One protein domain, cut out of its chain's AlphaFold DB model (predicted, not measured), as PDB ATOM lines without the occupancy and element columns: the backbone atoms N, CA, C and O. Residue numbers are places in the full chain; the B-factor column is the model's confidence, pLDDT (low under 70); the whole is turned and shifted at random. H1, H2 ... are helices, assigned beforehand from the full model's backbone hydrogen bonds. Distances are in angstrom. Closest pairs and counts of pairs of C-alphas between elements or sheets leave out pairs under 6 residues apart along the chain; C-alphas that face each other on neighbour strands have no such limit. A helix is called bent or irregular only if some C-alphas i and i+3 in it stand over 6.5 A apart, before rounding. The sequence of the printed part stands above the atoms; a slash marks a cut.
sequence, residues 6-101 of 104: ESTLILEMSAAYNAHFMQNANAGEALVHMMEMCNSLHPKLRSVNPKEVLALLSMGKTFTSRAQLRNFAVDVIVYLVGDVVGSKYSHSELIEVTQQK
ATOM      1  N   GLU A   6      17.223 -39.387  26.682       82.31
ATOM      2  CA  GLU A   6      18.619 -39.625  27.026       82.31
ATOM      3  C   GLU A   6      19.008 -41.101  26.916       82.31
ATOM      4  O   GLU A   6      19.991 -41.423  26.253       82.31
ATOM      5  N   SER A   7      18.222 -42.017  27.490       82.19
ATOM      6  CA  SER A   7      18.488 -43.454  27.369       82.19
ATOM      7  C   SER A   7      18.369 -43.951  25.928       82.19
ATOM      8  O   SER A   7      19.133 -44.830  25.531       82.19
ATOM      9  N   THR A   8      17.457 -43.379  25.138       86.19
ATOM     10  CA  THR A   8      17.332 -43.703  23.706       86.19
ATOM     11  C   THR A   8      18.557 -43.221  22.935       86.19
ATOM     12  O   THR A   8      19.149 -43.991  22.188       86.19
ATOM     13  N   LEU A   9      19.001 -41.982  23.170       87.75
ATOM     14  CA  LEU A   9      20.191 -41.429  22.528       87.75
ATOM     15  C   LEU A   9      21.445 -42.235  22.868       87.75
ATOM     16  O   LEU A   9      22.176 -42.611  21.961       87.75
ATOM     17  N   ILE A  10      21.665 -42.562  24.145       89.25
ATOM     18  CA  ILE A  10      22.810 -43.387  24.559       89.25
ATOM     19  C   ILE A  10      22.770 -44.750  23.866       89.25
ATOM     20  O   ILE A  10      23.808 -45.234  23.414       89.25
ATOM     21  N   LEU A  11      21.592 -45.371  23.763       89.88
ATOM     22  CA  LEU A  11      21.435 -46.678  23.132       89.88
ATOM     23  C   LEU A  11      21.759 -46.633  21.633       89.88
ATOM     24  O   LEU A  11      22.585 -47.424  21.178       89.88
ATOM     25  N   GLU A  12      21.171 -45.693  20.894       89.81
ATOM     26  CA  GLU A  12      21.399 -45.516  19.452       89.81
ATOM     27  C   GLU A  12      22.867 -45.167  19.153       89.81
ATOM     28  O   GLU A  12      23.504 -45.786  18.299       89.81
ATOM     29  N   MET A  13      23.449 -44.234  19.916       90.44
ATOM     30  CA  MET A  13      24.853 -43.835  19.778       90.44
ATOM     31  C   MET A  13      25.812 -44.992  20.077       90.44
ATOM     32  O   MET A  13      26.751 -45.251  19.324       90.44
ATOM     33  N   SER A  14      25.565 -45.737  21.154       89.12
ATOM     34  CA  SER A  14      26.419 -46.871  21.516       89.12
ATOM     35  C   SER A  14      26.328 -47.990  20.477       89.12
ATOM     36  O   SER A  14      27.345 -48.582  20.120       89.12
ATOM     37  N   ALA A  15      25.127 -48.269  19.956       88.06
ATOM     38  CA  ALA A  15      24.921 -49.270  18.912       88.06
ATOM     39  C   ALA A  15      25.664 -48.900  17.620       88.06
ATOM     40  O   ALA A  15      26.383 -49.731  17.063       88.06
ATOM     41  N   ALA A  16      25.549 -47.639  17.199       87.25
ATOM     42  CA  ALA A  16      26.249 -47.083  16.049       87.25
ATOM     43  C   ALA A  16      27.773 -47.223  16.157       87.25
ATOM     44  O   ALA A  16      28.425 -47.722  15.237       87.25
ATOM     45  N   TYR A  17      28.331 -46.824  17.304       88.00
ATOM     46  CA  TYR A  17      29.762 -46.934  17.564       88.00
ATOM     47  C   TYR A  17      30.229 -48.395  17.547       88.00
ATOM     48  O   TYR A  17      31.180 -48.727  16.841       88.00
ATOM     49  N   ASN A  18      29.544 -49.283  18.280       86.25
ATOM     50  CA  ASN A  18      29.922 -50.697  18.363       86.25
ATOM     51  C   ASN A  18      29.892 -51.373  16.983       86.25
ATOM     52  O   ASN A  18      30.827 -52.096  16.641       86.25
ATOM     53  N   ALA A  19      28.859 -51.117  16.173       83.50
ATOM     54  CA  ALA A  19      28.726 -51.719  14.847       83.50
ATOM     55  C   ALA A  19      29.905 -51.359  13.928       83.50
ATOM     56  O   ALA A  19      30.498 -52.245  13.313       83.50
ATOM     57  N   HIS A  20      30.292 -50.080  13.882       79.38
ATOM     58  CA  HIS A  20      31.429 -49.637  13.072       79.38
ATOM     59  C   HIS A  20      32.779 -50.068  13.649       79.38
ATOM     60  O   HIS A  20      33.670 -50.484  12.904       79.38
ATOM     61  N   PHE A  21      32.944 -50.006  14.971       79.19
ATOM     62  CA  PHE A  21      34.198 -50.386  15.609       79.19
ATOM     63  C   PHE A  21      34.484 -51.887  15.460       79.19
ATOM     64  O   PHE A  21      35.626 -52.261  15.198       79.19
ATOM     65  N   MET A  22      33.464 -52.747  15.550       71.25
ATOM     66  CA  MET A  22      33.620 -54.189  15.326       71.25
ATOM     67  C   MET A  22      34.021 -54.536  13.887       71.25
ATOM     68  O   MET A  22      34.694 -55.543  13.681       71.25
ATOM     69  N   GLN A  23      33.622 -53.729  12.903       69.25
ATOM     70  CA  GLN A  23      33.921 -53.986  11.493       69.25
ATOM     71  C   GLN A  23      35.317 -53.500  11.088       69.25
ATOM     72  O   GLN A  23      36.031 -54.221  10.397       69.25
ATOM     73  N   ASN A  24      35.721 -52.307  11.539       65.56
ATOM     74  CA  ASN A  24      36.917 -51.634  11.020       65.56
ATOM     75  C   ASN A  24      38.054 -51.481  12.045       65.56
ATOM     76  O   ASN A  24      39.145 -51.055  11.676       65.56
ATOM     77  N   ALA A  25      37.813 -51.772  13.332       67.69
ATOM     78  CA  ALA A  25      38.739 -51.540  14.452       67.69
ATOM     79  C   ALA A  25      39.306 -50.102  14.547       67.69
ATOM     80  O   ALA A  25      40.253 -49.846  15.294       67.69
ATOM     81  N   ASN A  26      38.711 -49.147  13.823       77.50
ATOM     82  CA  ASN A  26      39.092 -47.743  13.805       77.50
ATOM     83  C   ASN A  26      38.079 -46.922  14.611       77.50
ATOM     84  O   ASN A  26      36.997 -46.582  14.133       77.50
ATOM     85  N   ALA A  27      38.440 -46.598  15.852       74.19
ATOM     86  CA  ALA A  27      37.595 -45.812  16.750       74.19
ATOM     87  C   ALA A  27      37.315 -44.396  16.234       74.19
ATOM     88  O   ALA A  27      36.233 -43.876  16.483       74.19
ATOM     89  N   GLY A  28      38.255 -43.777  15.513       79.25
ATOM     90  CA  GLY A  28      38.061 -42.431  14.976       79.25
ATOM     91  C   GLY A  28      36.941 -42.401  13.939       79.25
ATOM     92  O   GLY A  28      36.013 -41.606  14.053       79.25
ATOM     93  N   GLU A  29      36.985 -43.319  12.973       82.38
ATOM     94  CA  GLU A  29      35.936 -43.457  11.954       82.38
ATOM     95  C   GLU A  29      34.600 -43.889  12.563       82.38
ATOM     96  O   GLU A  29      33.561 -43.332  12.214       82.38
ATOM     97  N   ALA A  30      34.617 -44.820  13.523       85.88
ATOM     98  CA  ALA A  30      33.407 -45.249  14.220       85.88
ATOM     99  C   ALA A  30      32.728 -44.096  14.977       85.88
ATOM    100  O   ALA A  30      31.502 -43.987  14.964       85.88
ATOM    101  N   LEU A  31      33.511 -43.211  15.601       87.00
ATOM    102  CA  LEU A  31      32.981 -42.032  16.282       87.00
ATOM    103  C   LEU A  31      32.426 -41.005  15.303       87.00
ATOM    104  O   LEU A  31      31.334 -40.497  15.536       87.00
ATOM    105  N   VAL A  32      33.126 -40.725  14.203       87.69
ATOM    106  CA  VAL A  32      32.617 -39.804  13.177       87.69
ATOM    107  C   VAL A  32      31.285 -40.307  12.624       87.69
ATOM    108  O   VAL A  32      30.315 -39.556  12.638       87.69
ATOM    109  N   HIS A  33      31.199 -41.583  12.244       86.88
ATOM    110  CA  HIS A  33      29.959 -42.173  11.738       86.88
ATOM    111  C   HIS A  33      28.822 -42.146  12.756       86.88
ATOM    112  O   HIS A  33      27.692 -41.791  12.418       86.88
ATOM    113  N   MET A  34      29.111 -42.475  14.016       90.50
ATOM    114  CA  MET A  34      28.129 -42.346  15.086       90.50
ATOM    115  C   MET A  34      27.607 -40.905  15.163       90.50
ATOM    116  O   MET A  34      26.397 -40.702  15.144       90.50
ATOM    117  N   MET A  35      28.491 -39.904  15.195       87.25
ATOM    118  CA  MET A  35      28.103 -38.492  15.284       87.25
ATOM    119  C   MET A  35      27.329 -37.999  14.055       87.25
ATOM    120  O   MET A  35      26.400 -37.207  14.194       87.25
ATOM    121  N   GLU A  36      27.658 -38.480  12.859       86.56
ATOM    122  CA  GLU A  36      26.888 -38.191  11.645       86.56
ATOM    123  C   GLU A  36      25.458 -38.726  11.751       86.56
ATOM    124  O   GLU A  36      24.509 -38.026  11.392       86.56
ATOM    125  N   MET A  37      25.278 -39.924  12.315       85.38
ATOM    126  CA  MET A  37      23.943 -40.459  12.586       85.38
ATOM    127  C   MET A  37      23.227 -39.684  13.697       85.38
ATOM    128  O   MET A  37      22.026 -39.428  13.576       85.38
ATOM    129  N   CYS A  38      23.945 -39.217  14.724       83.94
ATOM    130  CA  CYS A  38      23.395 -38.405  15.815       83.94
ATOM    131  C   CYS A  38      22.661 -37.151  15.337       83.94
ATOM    132  O   CYS A  38      21.673 -36.748  15.956       83.94
ATOM    133  N   ASN A  39      23.092 -36.563  14.219       79.62
ATOM    134  CA  ASN A  39      22.441 -35.395  13.622       79.62
ATOM    135  C   ASN A  39      20.961 -35.661  13.299       79.62
ATOM    136  O   ASN A  39      20.136 -34.747  13.355       79.62
ATOM    137  N   SER A  40      20.597 -36.911  13.005       83.25
ATOM    138  CA  SER A  40      19.213 -37.315  12.737       83.25
ATOM    139  C   SER A  40      18.392 -37.620  13.999       83.25
ATOM    140  O   SER A  40      17.164 -37.573  13.943       83.25
ATOM    141  N   LEU A  41      19.047 -37.860  15.140       83.75
ATOM    142  CA  LEU A  41      18.411 -38.360  16.364       83.75
ATOM    143  C   LEU A  41      17.800 -37.257  17.237       83.75
ATOM    144  O   LEU A  41      16.804 -37.488  17.920       83.75
ATOM    145  N   HIS A  42      18.383 -36.053  17.243       85.62
ATOM    146  CA  HIS A  42      17.886 -34.951  18.069       85.62
ATOM    147  C   HIS A  42      18.136 -33.578  17.423       85.62
ATOM    148  O   HIS A  42      19.229 -33.338  16.909       85.62
ATOM    149  N   PRO A  43      17.190 -32.615  17.497       87.38
ATOM    150  CA  PRO A  43      17.358 -31.293  16.887       87.38
ATOM    151  C   PRO A  43      18.624 -30.548  17.323       87.38
ATOM    152  O   PRO A  43      19.263 -29.906  16.496       87.38
ATOM    153  N   LYS A  44      19.018 -30.666  18.599       87.75
ATOM    154  CA  LYS A  44      20.240 -30.026  19.126       87.75
ATOM    155  C   LYS A  44      21.535 -30.628  18.568       87.75
ATOM    156  O   LYS A  44      22.547 -29.943  18.530       87.75
ATOM    157  N   LEU A  45      21.495 -31.877  18.104       88.00
ATOM    158  CA  LEU A  45      22.662 -32.558  17.548       88.00
ATOM    159  C   LEU A  45      22.899 -32.185  16.080       88.00
ATOM    160  O   LEU A  45      24.029 -32.243  15.633       88.00
ATOM    161  N   ARG A  46      21.886 -31.699  15.348       87.50
ATOM    162  CA  ARG A  46      21.976 -31.365  13.907       87.50
ATOM    163  C   ARG A  46      23.105 -30.411  13.516       87.50
ATOM    164  O   ARG A  46      23.523 -30.421  12.365       87.50
ATOM    165  N   SER A  47      23.522 -29.545  14.435       85.12
ATOM    166  CA  SER A  47      24.572 -28.543  14.202       85.12
ATOM    167  C   SER A  47      25.942 -28.970  14.729       85.12
ATOM    168  O   SER A  47      26.906 -28.221  14.600       85.12
ATOM    169  N   VAL A  48      26.040 -30.162  15.321       88.38
ATOM    170  CA  VAL A  48      27.293 -30.669  15.864       88.38
ATOM    171  C   VAL A  48      28.221 -31.042  14.718       88.38
ATOM    172  O   VAL A  48      27.894 -31.877  13.878       88.38
ATOM    173  N   ASN A  49      29.411 -30.447  14.715       90.00
ATOM    174  CA  ASN A  49      30.491 -30.842  13.826       90.00
ATOM    175  C   ASN A  49      31.316 -31.963  14.489       90.00
ATOM    176  O   ASN A  49      31.986 -31.702  15.496       90.00
ATOM    177  N   PRO A  50      31.330 -33.192  13.933       87.75
ATOM    178  CA  PRO A  50      32.079 -34.304  14.508       87.75
ATOM    179  C   PRO A  50      33.563 -33.996  14.705       87.75
ATOM    180  O   PRO A  50      34.143 -34.331  15.734       87.75
ATOM    181  N   LYS A  51      34.184 -33.300  13.747       88.12
ATOM    182  CA  LYS A  51      35.622 -33.008  13.787       88.12
ATOM    183  C   LYS A  51      35.980 -32.045  14.914       88.12
ATOM    184  O   LYS A  51      37.005 -32.233  15.558       88.12
ATOM    185  N   GLU A  52      35.139 -31.043  15.164       90.38
ATOM    186  CA  GLU A  52      35.365 -30.063  16.233       90.38
ATOM    187  C   GLU A  52      35.221 -30.698  17.613       90.38
ATOM    188  O   GLU A  52      36.082 -30.500  18.467       90.38
ATOM    189  N   VAL A  53      34.186 -31.519  17.819       90.50
ATOM    190  CA  VAL A  53      33.993 -32.230  19.092       90.50
ATOM    191  C   VAL A  53      35.139 -33.202  19.349       90.50
ATOM    192  O   VAL A  53      35.687 -33.231  20.448       90.50
ATOM    193  N   LEU A  54      35.548 -33.973  18.339       90.00
ATOM    194  CA  LEU A  54      36.667 -34.898  18.489       90.00
ATOM    195  C   LEU A  54      37.979 -34.157  18.753       90.00
ATOM    196  O   LEU A  54      38.736 -34.586  19.620       90.00
ATOM    197  N   ALA A  55      38.242 -33.035  18.079       90.00
ATOM    198  CA  ALA A  55      39.424 -32.214  18.341       90.00
ATOM    199  C   ALA A  55      39.424 -31.644  19.769       90.00
ATOM    200  O   ALA A  55      40.444 -31.715  20.453       90.00
ATOM    201  N   LEU A  56      38.275 -31.152  20.242       91.88
ATOM    202  CA  LEU A  56      38.106 -30.641  21.603       91.88
ATOM    203  C   LEU A  56      38.371 -31.730  22.650       91.88
ATOM    204  O   LEU A  56      39.156 -31.530  23.573       91.88
ATOM    205  N   LEU A  57      37.735 -32.894  22.501       90.44
ATOM    206  CA  LEU A  57      37.779 -33.955  23.510       90.44
ATOM    207  C   LEU A  57      39.077 -34.772  23.478       90.44
ATOM    208  O   LEU A  57      39.435 -35.384  24.489       90.44
ATOM    209  N   SER A  58      39.770 -34.815  22.335       89.81
ATOM    210  CA  SER A  58      41.062 -35.502  22.183       89.81
ATOM    211  C   SER A  58      42.267 -34.609  22.485       89.81
ATOM    212  O   SER A  58      43.392 -35.109  22.499       89.81
ATOM    213  N   MET A  59      42.068 -33.314  22.758       89.94
ATOM    214  CA  MET A  59      43.168 -32.384  23.005       89.94
ATOM    215  C   MET A  59      44.048 -32.864  24.169       89.94
ATOM    216  O   MET A  59      43.584 -33.053  25.291       89.94
ATOM    217  N   GLY A  60      45.337 -33.086  23.890       84.56
ATOM    218  CA  GLY A  60      46.302 -33.590  24.874       84.56
ATOM    219  C   GLY A  60      46.151 -35.074  25.235       84.56
ATOM    220  O   GLY A  60      46.886 -35.560  26.094       84.56
ATOM    221  N   LYS A  61      45.241 -35.814  24.589       85.75
ATOM    222  CA  LYS A  61      45.069 -37.258  24.783       85.75
ATOM    223  C   LYS A  61      45.819 -38.035  23.702       85.75
ATOM    224  O   LYS A  61      45.808 -37.682  22.528       85.75
ATOM    225  N   THR A  62      46.460 -39.129  24.103       83.38
ATOM    226  CA  THR A  62      47.010 -40.138  23.187       83.38
ATOM    227  C   THR A  62      46.363 -41.472  23.518       83.38
ATOM    228  O   THR A  62      46.317 -41.866  24.683       83.38
ATOM    229  N   PHE A  63      45.860 -42.167  22.503       83.81
ATOM    230  CA  PHE A  63      45.174 -43.441  22.674       83.81
ATOM    231  C   PHE A  63      46.087 -44.572  22.205       83.81
ATOM    232  O   PHE A  63      46.302 -44.752  21.011       83.81
ATOM    233  N   THR A  64      46.652 -45.323  23.147       82.31
ATOM    234  CA  THR A  64      47.584 -46.428  22.870       82.31
ATOM    235  C   THR A  64      46.959 -47.800  23.105       82.31
ATOM    236  O   THR A  64      47.570 -48.824  22.810       82.31
ATOM    237  N   SER A  65      45.731 -47.841  23.626       83.44
ATOM    238  CA  SER A  65      45.010 -49.076  23.921       83.44
ATOM    239  C   SER A  65      43.539 -48.988  23.531       83.44
ATOM    240  O   SER A  65      42.923 -47.920  23.552       83.44
ATOM    241  N   ARG A  66      42.941 -50.152  23.264       78.69
ATOM    242  CA  ARG A  66      41.496 -50.273  23.030       78.69
ATOM    243  C   ARG A  66      40.665 -49.761  24.205       78.69
ATOM    244  O   ARG A  66      39.662 -49.102  23.982       78.69
ATOM    245  N   ALA A  67      41.107 -49.993  25.441       81.75
ATOM    246  CA  ALA A  67      40.410 -49.498  26.627       81.75
ATOM    247  C   ALA A  67      40.363 -47.961  26.678       81.75
ATOM    248  O   ALA A  67      39.332 -47.392  27.027       81.75
ATOM    249  N   GLN A  68      41.444 -47.279  26.286       85.62
ATOM    250  CA  GLN A  68      41.461 -45.815  26.197       85.62
ATOM    251  C   GLN A  68      40.560 -45.297  25.073       85.62
ATOM    252  O   GLN A  68      39.865 -44.307  25.278       85.62
ATOM    253  N   LEU A  69      40.525 -45.973  23.919       84.44
ATOM    254  CA  LEU A  69      39.601 -45.637  22.828       84.44
ATOM    255  C   LEU A  69      38.139 -45.829  23.242       84.44
ATOM    256  O   LEU A  69      37.298 -44.980  22.962       84.44
ATOM    257  N   ARG A  70      37.845 -46.907  23.974       84.31
ATOM    258  CA  ARG A  70      36.520 -47.166  24.536       84.31
ATOM    259  C   ARG A  70      36.096 -46.071  25.508       84.31
ATOM    260  O   ARG A  70      34.995 -45.547  25.398       84.31
ATOM    261  N   ASN A  71      36.971 -45.708  26.443       88.19
ATOM    262  CA  ASN A  71      36.688 -44.636  27.396       88.19
ATOM    263  C   ASN A  71      36.497 -43.294  26.679       88.19
ATOM    264  O   ASN A  71      35.615 -42.529  27.042       88.19
ATOM    265  N   PHE A  72      37.256 -43.042  25.613       90.06
ATOM    266  CA  PHE A  72      37.058 -41.859  24.787       90.06
ATOM    267  C   PHE A  72      35.699 -41.850  24.078       90.06
ATOM    268  O   PHE A  72      35.044 -40.815  24.031       90.06
ATOM    269  N   ALA A  73      35.231 -42.995  23.578       89.81
ATOM    270  CA  ALA A  73      33.895 -43.096  23.000       89.81
ATOM    271  C   ALA A  73      32.791 -42.812  24.029       89.81
ATOM    272  O   ALA A  73      31.820 -42.124  23.717       89.81
ATOM    273  N   VAL A  74      32.976 -43.271  25.271       91.69
ATOM    274  CA  VAL A  74      32.097 -42.912  26.392       91.69
ATOM    275  C   VAL A  74      32.108 -41.399  26.614       91.69
ATOM    276  O   VAL A  74      31.034 -40.805  26.638       91.69
ATOM    277  N   ASP A  75      33.285 -40.765  26.704       92.19
ATOM    278  CA  ASP A  75      33.407 -39.308  26.882       92.19
ATOM    279  C   ASP A  75      32.634 -38.539  25.793       92.19
ATOM    280  O   ASP A  75      31.931 -37.573  26.090       92.19
ATOM    281  N   VAL A  76      32.726 -38.981  24.533       92.94
ATOM    282  CA  VAL A  76      32.030 -38.352  23.400       92.94
ATOM    283  C   VAL A  76      30.510 -38.472  23.541       92.94
ATOM    284  O   VAL A  76      29.810 -37.470  23.409       92.94
ATOM    285  N   ILE A  77      29.979 -39.664  23.824       91.94
ATOM    286  CA  ILE A  77      28.526 -39.862  23.981       91.94
ATOM    287  C   ILE A  77      28.003 -39.076  25.186       91.94
ATOM    288  O   ILE A  77      26.965 -38.419  25.092       91.94
ATOM    289  N   VAL A  78      28.738 -39.089  26.299       93.44
ATOM    290  CA  VAL A  78      28.380 -38.345  27.511       93.44
ATOM    291  C   VAL A  78      28.353 -36.844  27.242       93.44
ATOM    292  O   VAL A  78      27.395 -36.192  27.645       93.44
ATOM    293  N   TYR A  79      29.326 -36.298  26.510       93.38
ATOM    294  CA  TYR A  79      29.326 -34.888  26.104       93.38
ATOM    295  C   TYR A  79      28.116 -34.541  25.222       93.38
ATOM    296  O   TYR A  79      27.430 -33.542  25.436       93.38
ATOM    297  N   LEU A  80      27.798 -35.386  24.236       92.00
ATOM    298  CA  LEU A  80      26.668 -35.139  23.335       92.00
ATOM    299  C   LEU A  80      25.323 -35.179  24.068       92.00
ATOM    300  O   LEU A  80      24.452 -34.346  23.817       92.00
ATOM    301  N   VAL A  81      25.137 -36.129  24.980       91.38
ATOM    302  CA  VAL A  81      23.875 -36.286  25.714       91.38
ATOM    303  C   VAL A  81      23.778 -35.292  26.878       91.38
ATOM    304  O   VAL A  81      22.733 -34.675  27.081       91.38
ATOM    305  N   GLY A  82      24.864 -35.102  27.620       90.31
ATOM    306  CA  GLY A  82      24.951 -34.194  28.759       90.31
ATOM    307  C   GLY A  82      24.950 -32.735  28.332       90.31
ATOM    308  O   GLY A  82      23.981 -32.021  28.585       90.31
ATOM    309  N   ASP A  83      26.006 -32.311  27.643       89.75
ATOM    310  CA  ASP A  83      26.287 -30.897  27.389       89.75
ATOM    311  C   ASP A  83      25.534 -30.355  26.169       89.75
ATOM    312  O   ASP A  83      24.974 -29.259  26.217       89.75
ATOM    313  N   VAL A  84      25.460 -31.123  25.075       90.06
ATOM    314  CA  VAL A  84      24.791 -30.645  23.849       90.06
ATOM    315  C   VAL A  84      23.272 -30.782  23.947       90.06
ATOM    316  O   VAL A  84      22.530 -29.838  23.666       90.06
ATOM    317  N   VAL A  85      22.772 -31.957  24.334       89.44
ATOM    318  CA  VAL A  85      21.324 -32.186  24.443       89.44
ATOM    319  C   VAL A  85      20.747 -31.550  25.712       89.44
ATOM    320  O   VAL A  85      19.618 -31.043  25.670       89.44
ATOM    321  N   GLY A  86      21.523 -31.462  26.793       86.88
ATOM    322  CA  GLY A  86      21.075 -30.925  28.079       86.88
ATOM    323  C   GLY A  86      20.333 -31.972  28.905       86.88
ATOM    324  O   GLY A  86      19.188 -31.739  29.298       86.88
ATOM    325  N   SER A  87      20.954 -33.136  29.106       86.19
ATOM    326  CA  SER A  87      20.416 -34.214  29.944       86.19
ATOM    327  C   SER A  87      20.175 -33.754  31.383       86.19
ATOM    328  O   SER A  87      20.904 -32.922  31.919       86.19
ATOM    329  N   LYS A  88      19.163 -34.342  32.031       86.12
ATOM    330  CA  LYS A  88      18.942 -34.186  33.478       86.12
ATOM    331  C   LYS A  88      19.737 -35.178  34.328       86.12
ATOM    332  O   LYS A  88      19.735 -35.041  35.548       86.12
ATOM    333  N   TYR A  89      20.352 -36.185  33.712       85.19
ATOM    334  CA  TYR A  89      21.204 -37.131  34.421       85.19
ATOM    335  C   TYR A  89      22.504 -36.444  34.818       85.19
ATOM    336  O   TYR A  89      23.040 -35.609  34.086       85.19
ATOM    337  N   SER A  90      23.019 -36.812  35.984       88.44
ATOM    338  CA  SER A  90      24.362 -36.415  36.374       88.44
ATOM    339  C   SER A  90      25.388 -37.010  35.411       88.44
ATOM    340  O   SER A  90      25.175 -38.051  34.783       88.44
ATOM    341  N   HIS A  91      26.544 -36.361  35.316       87.62
ATOM    342  CA  HIS A  91      27.644 -36.841  34.485       87.62
ATOM    343  C   HIS A  91      28.039 -38.291  34.829       87.62
ATOM    344  O   HIS A  91      28.260 -39.103  33.935       87.62
ATOM    345  N   SER A  92      28.047 -38.641  36.118       89.31
ATOM    346  CA  SER A  92      28.342 -39.996  36.592       89.31
ATOM    347  C   SER A  92      27.313 -41.026  36.119       89.31
ATOM    348  O   SER A  92      27.699 -42.103  35.677       89.31
ATOM    349  N   GLU A  93      26.020 -40.688  36.149       89.62
ATOM    350  CA  GLU A  93      24.953 -41.562  35.638       89.62
ATOM    351  C   GLU A  93      25.073 -41.759  34.122       89.62
ATOM    352  O   GLU A  93      24.928 -42.875  33.624       89.62
ATOM    353  N   LEU A  94      25.389 -40.695  33.377       89.25
ATOM    354  CA  LEU A  94      25.623 -40.789  31.936       89.25
ATOM    355  C   LEU A  94      26.815 -41.694  31.619       89.25
ATOM    356  O   LEU A  94      26.713 -42.527  30.716       89.25
ATOM    357  N   ILE A  95      27.919 -41.572  32.364       91.81
ATOM    358  CA  ILE A  95      29.083 -42.453  32.221       91.81
ATOM    359  C   ILE A  95      28.686 -43.901  32.491       91.81
ATOM    360  O   ILE A  95      28.967 -44.762  31.660       91.81
ATOM    361  N   GLU A  96      28.036 -44.178  33.621       89.69
ATOM    362  CA  GLU A  96      27.690 -45.541  34.028       89.69
ATOM    363  C   GLU A  96      26.793 -46.221  32.987       89.69
ATOM    364  O   GLU A  96      27.097 -47.319  32.512       89.69
ATOM    365  N   VAL A  97      25.727 -45.537  32.562       89.00
ATOM    366  CA  VAL A  97      24.789 -46.066  31.567       89.00
ATOM    367  C   VAL A  97      25.478 -46.267  30.216       89.00
ATOM    368  O   VAL A  97      25.254 -47.284  29.563       89.00
ATOM    369  N   THR A  98      26.343 -45.342  29.797       89.06
ATOM    370  CA  THR A  98      27.048 -45.436  28.508       89.06
ATOM    371  C   THR A  98      28.110 -46.537  28.517       89.06
ATOM    372  O   THR A  98      28.202 -47.315  27.567       89.06
ATOM    373  N   GLN A  99      28.878 -46.681  29.602       89.75
ATOM    374  CA  GLN A  99      29.886 -47.738  29.753       89.75
ATOM    375  C   GLN A  99      29.277 -49.136  29.656       89.75
ATOM    376  O   GLN A  99      29.876 -50.022  29.053       89.75
ATOM    377  N   GLN A 100      28.074 -49.333  30.197       87.12
ATOM    378  CA  GLN A 100      27.355 -50.606  30.085       87.12
ATOM    379  C   GLN A 100      26.917 -50.930  28.646       87.12
ATOM    380  O   GLN A 100      26.588 -52.080  28.351       87.12
ATOM    381  N   LYS A 101      26.870 -49.934  27.750       87.94
ATOM    382  CA  LYS A 101      26.421 -50.087  26.357       87.94
ATOM    383  C   LYS A 101      27.561 -50.136  25.346       87.94
ATOM    384  O   LYS A 101      27.359 -50.687  24.265       87.94
TER     385      LYS A 101
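AT A GLANCE: This is residues 6 to 101 of the 104 residues of an uncharacterized protein of Polynucleobacter paneuropaeus (UniProt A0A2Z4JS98). A compact three-helix bundle, with the hairpin H1 and H2 beside the long helix H4, has two short helices packed on opposite sides of H4. Of these, H3 also packs on H2, and H5 also packs on H1. The printed part has 96 residues with five named helices, H1 to H5 in order along the chain, and no named strand; the class is all helix. The whole is compact, with a radius of gyration of the C-alphas of 12.2 A, and it spans 33 by 26 by 25 A.

HOW THE PARTS SIT: H1, residues 6 to 24, and H2, residues 27 to 41, form a helical hairpin over a tight link. They touch, closest at the C-alphas of His 20 and Ala 30, 4.9 A apart, and run opposite ways at a tilt of 37 degrees, only just steep. H3, residues 50 to 58, touches H2 at residues 31 to 36 of H2 alone, with the closest C-alphas, those of Val 32 and Pro 50, 5.7 A apart and a steep tilt of 52 degrees. H4, residues 66 to 84, is the hub and touches four helices, among them H2, where the closest C-alphas, those of Ala 27 and Leu 69, are 6.4 A apart. H2 and H4 run the same way at a shallow tilt of 23 degrees. H1 and H4 touch, with the closest C-alphas, those of Glu 6 and Val 81, 6.4 A apart; they run opposite ways at a shallow tilt of 32 degrees, only just short of steep. H3 and H4 touch, with the C-alphas of Leu 57 and Val 76 closest at 7.2 A. H5, residues 91 to 99, touches H4, with the C-alphas of Val 78 and Leu 94 closest at 5.8 A and a steep tilt of 48 degrees. H1 touches H5 with residues 10 to 14 alone, closest at the C-alphas of Ile 10 and Thr 98, 6.1 A apart. H3 and H5 are apart. In H1, H3 and H5 every O i to N i+4 pair is within hydrogen-bond range; in H2 it is 9 of 11 and in H4 14 of 15.

IN THESE COORDINATES: H1 begins at C-alpha 6, (18.619, -39.625, 27.026), and is 27.1 A long. H2 is 20.6 A long. H4 begins at C-alpha 66, (41.496, -50.273, 23.030), and is 25.8 A long; it is neither bent nor irregular, but only just: C-alphas 81 and 84 are 6.0 A apart. H5 ends at C-alpha 99, (29.886, -47.738, 29.753).

THE WHOLE: The two C-alphas farthest apart, those of Pro 43 and Thr 64, are 34.3 A apart. The printed part has no cut and no long link. Mean pLDDT of the printed part is 86.3, and residues 23 to 25 are under 70.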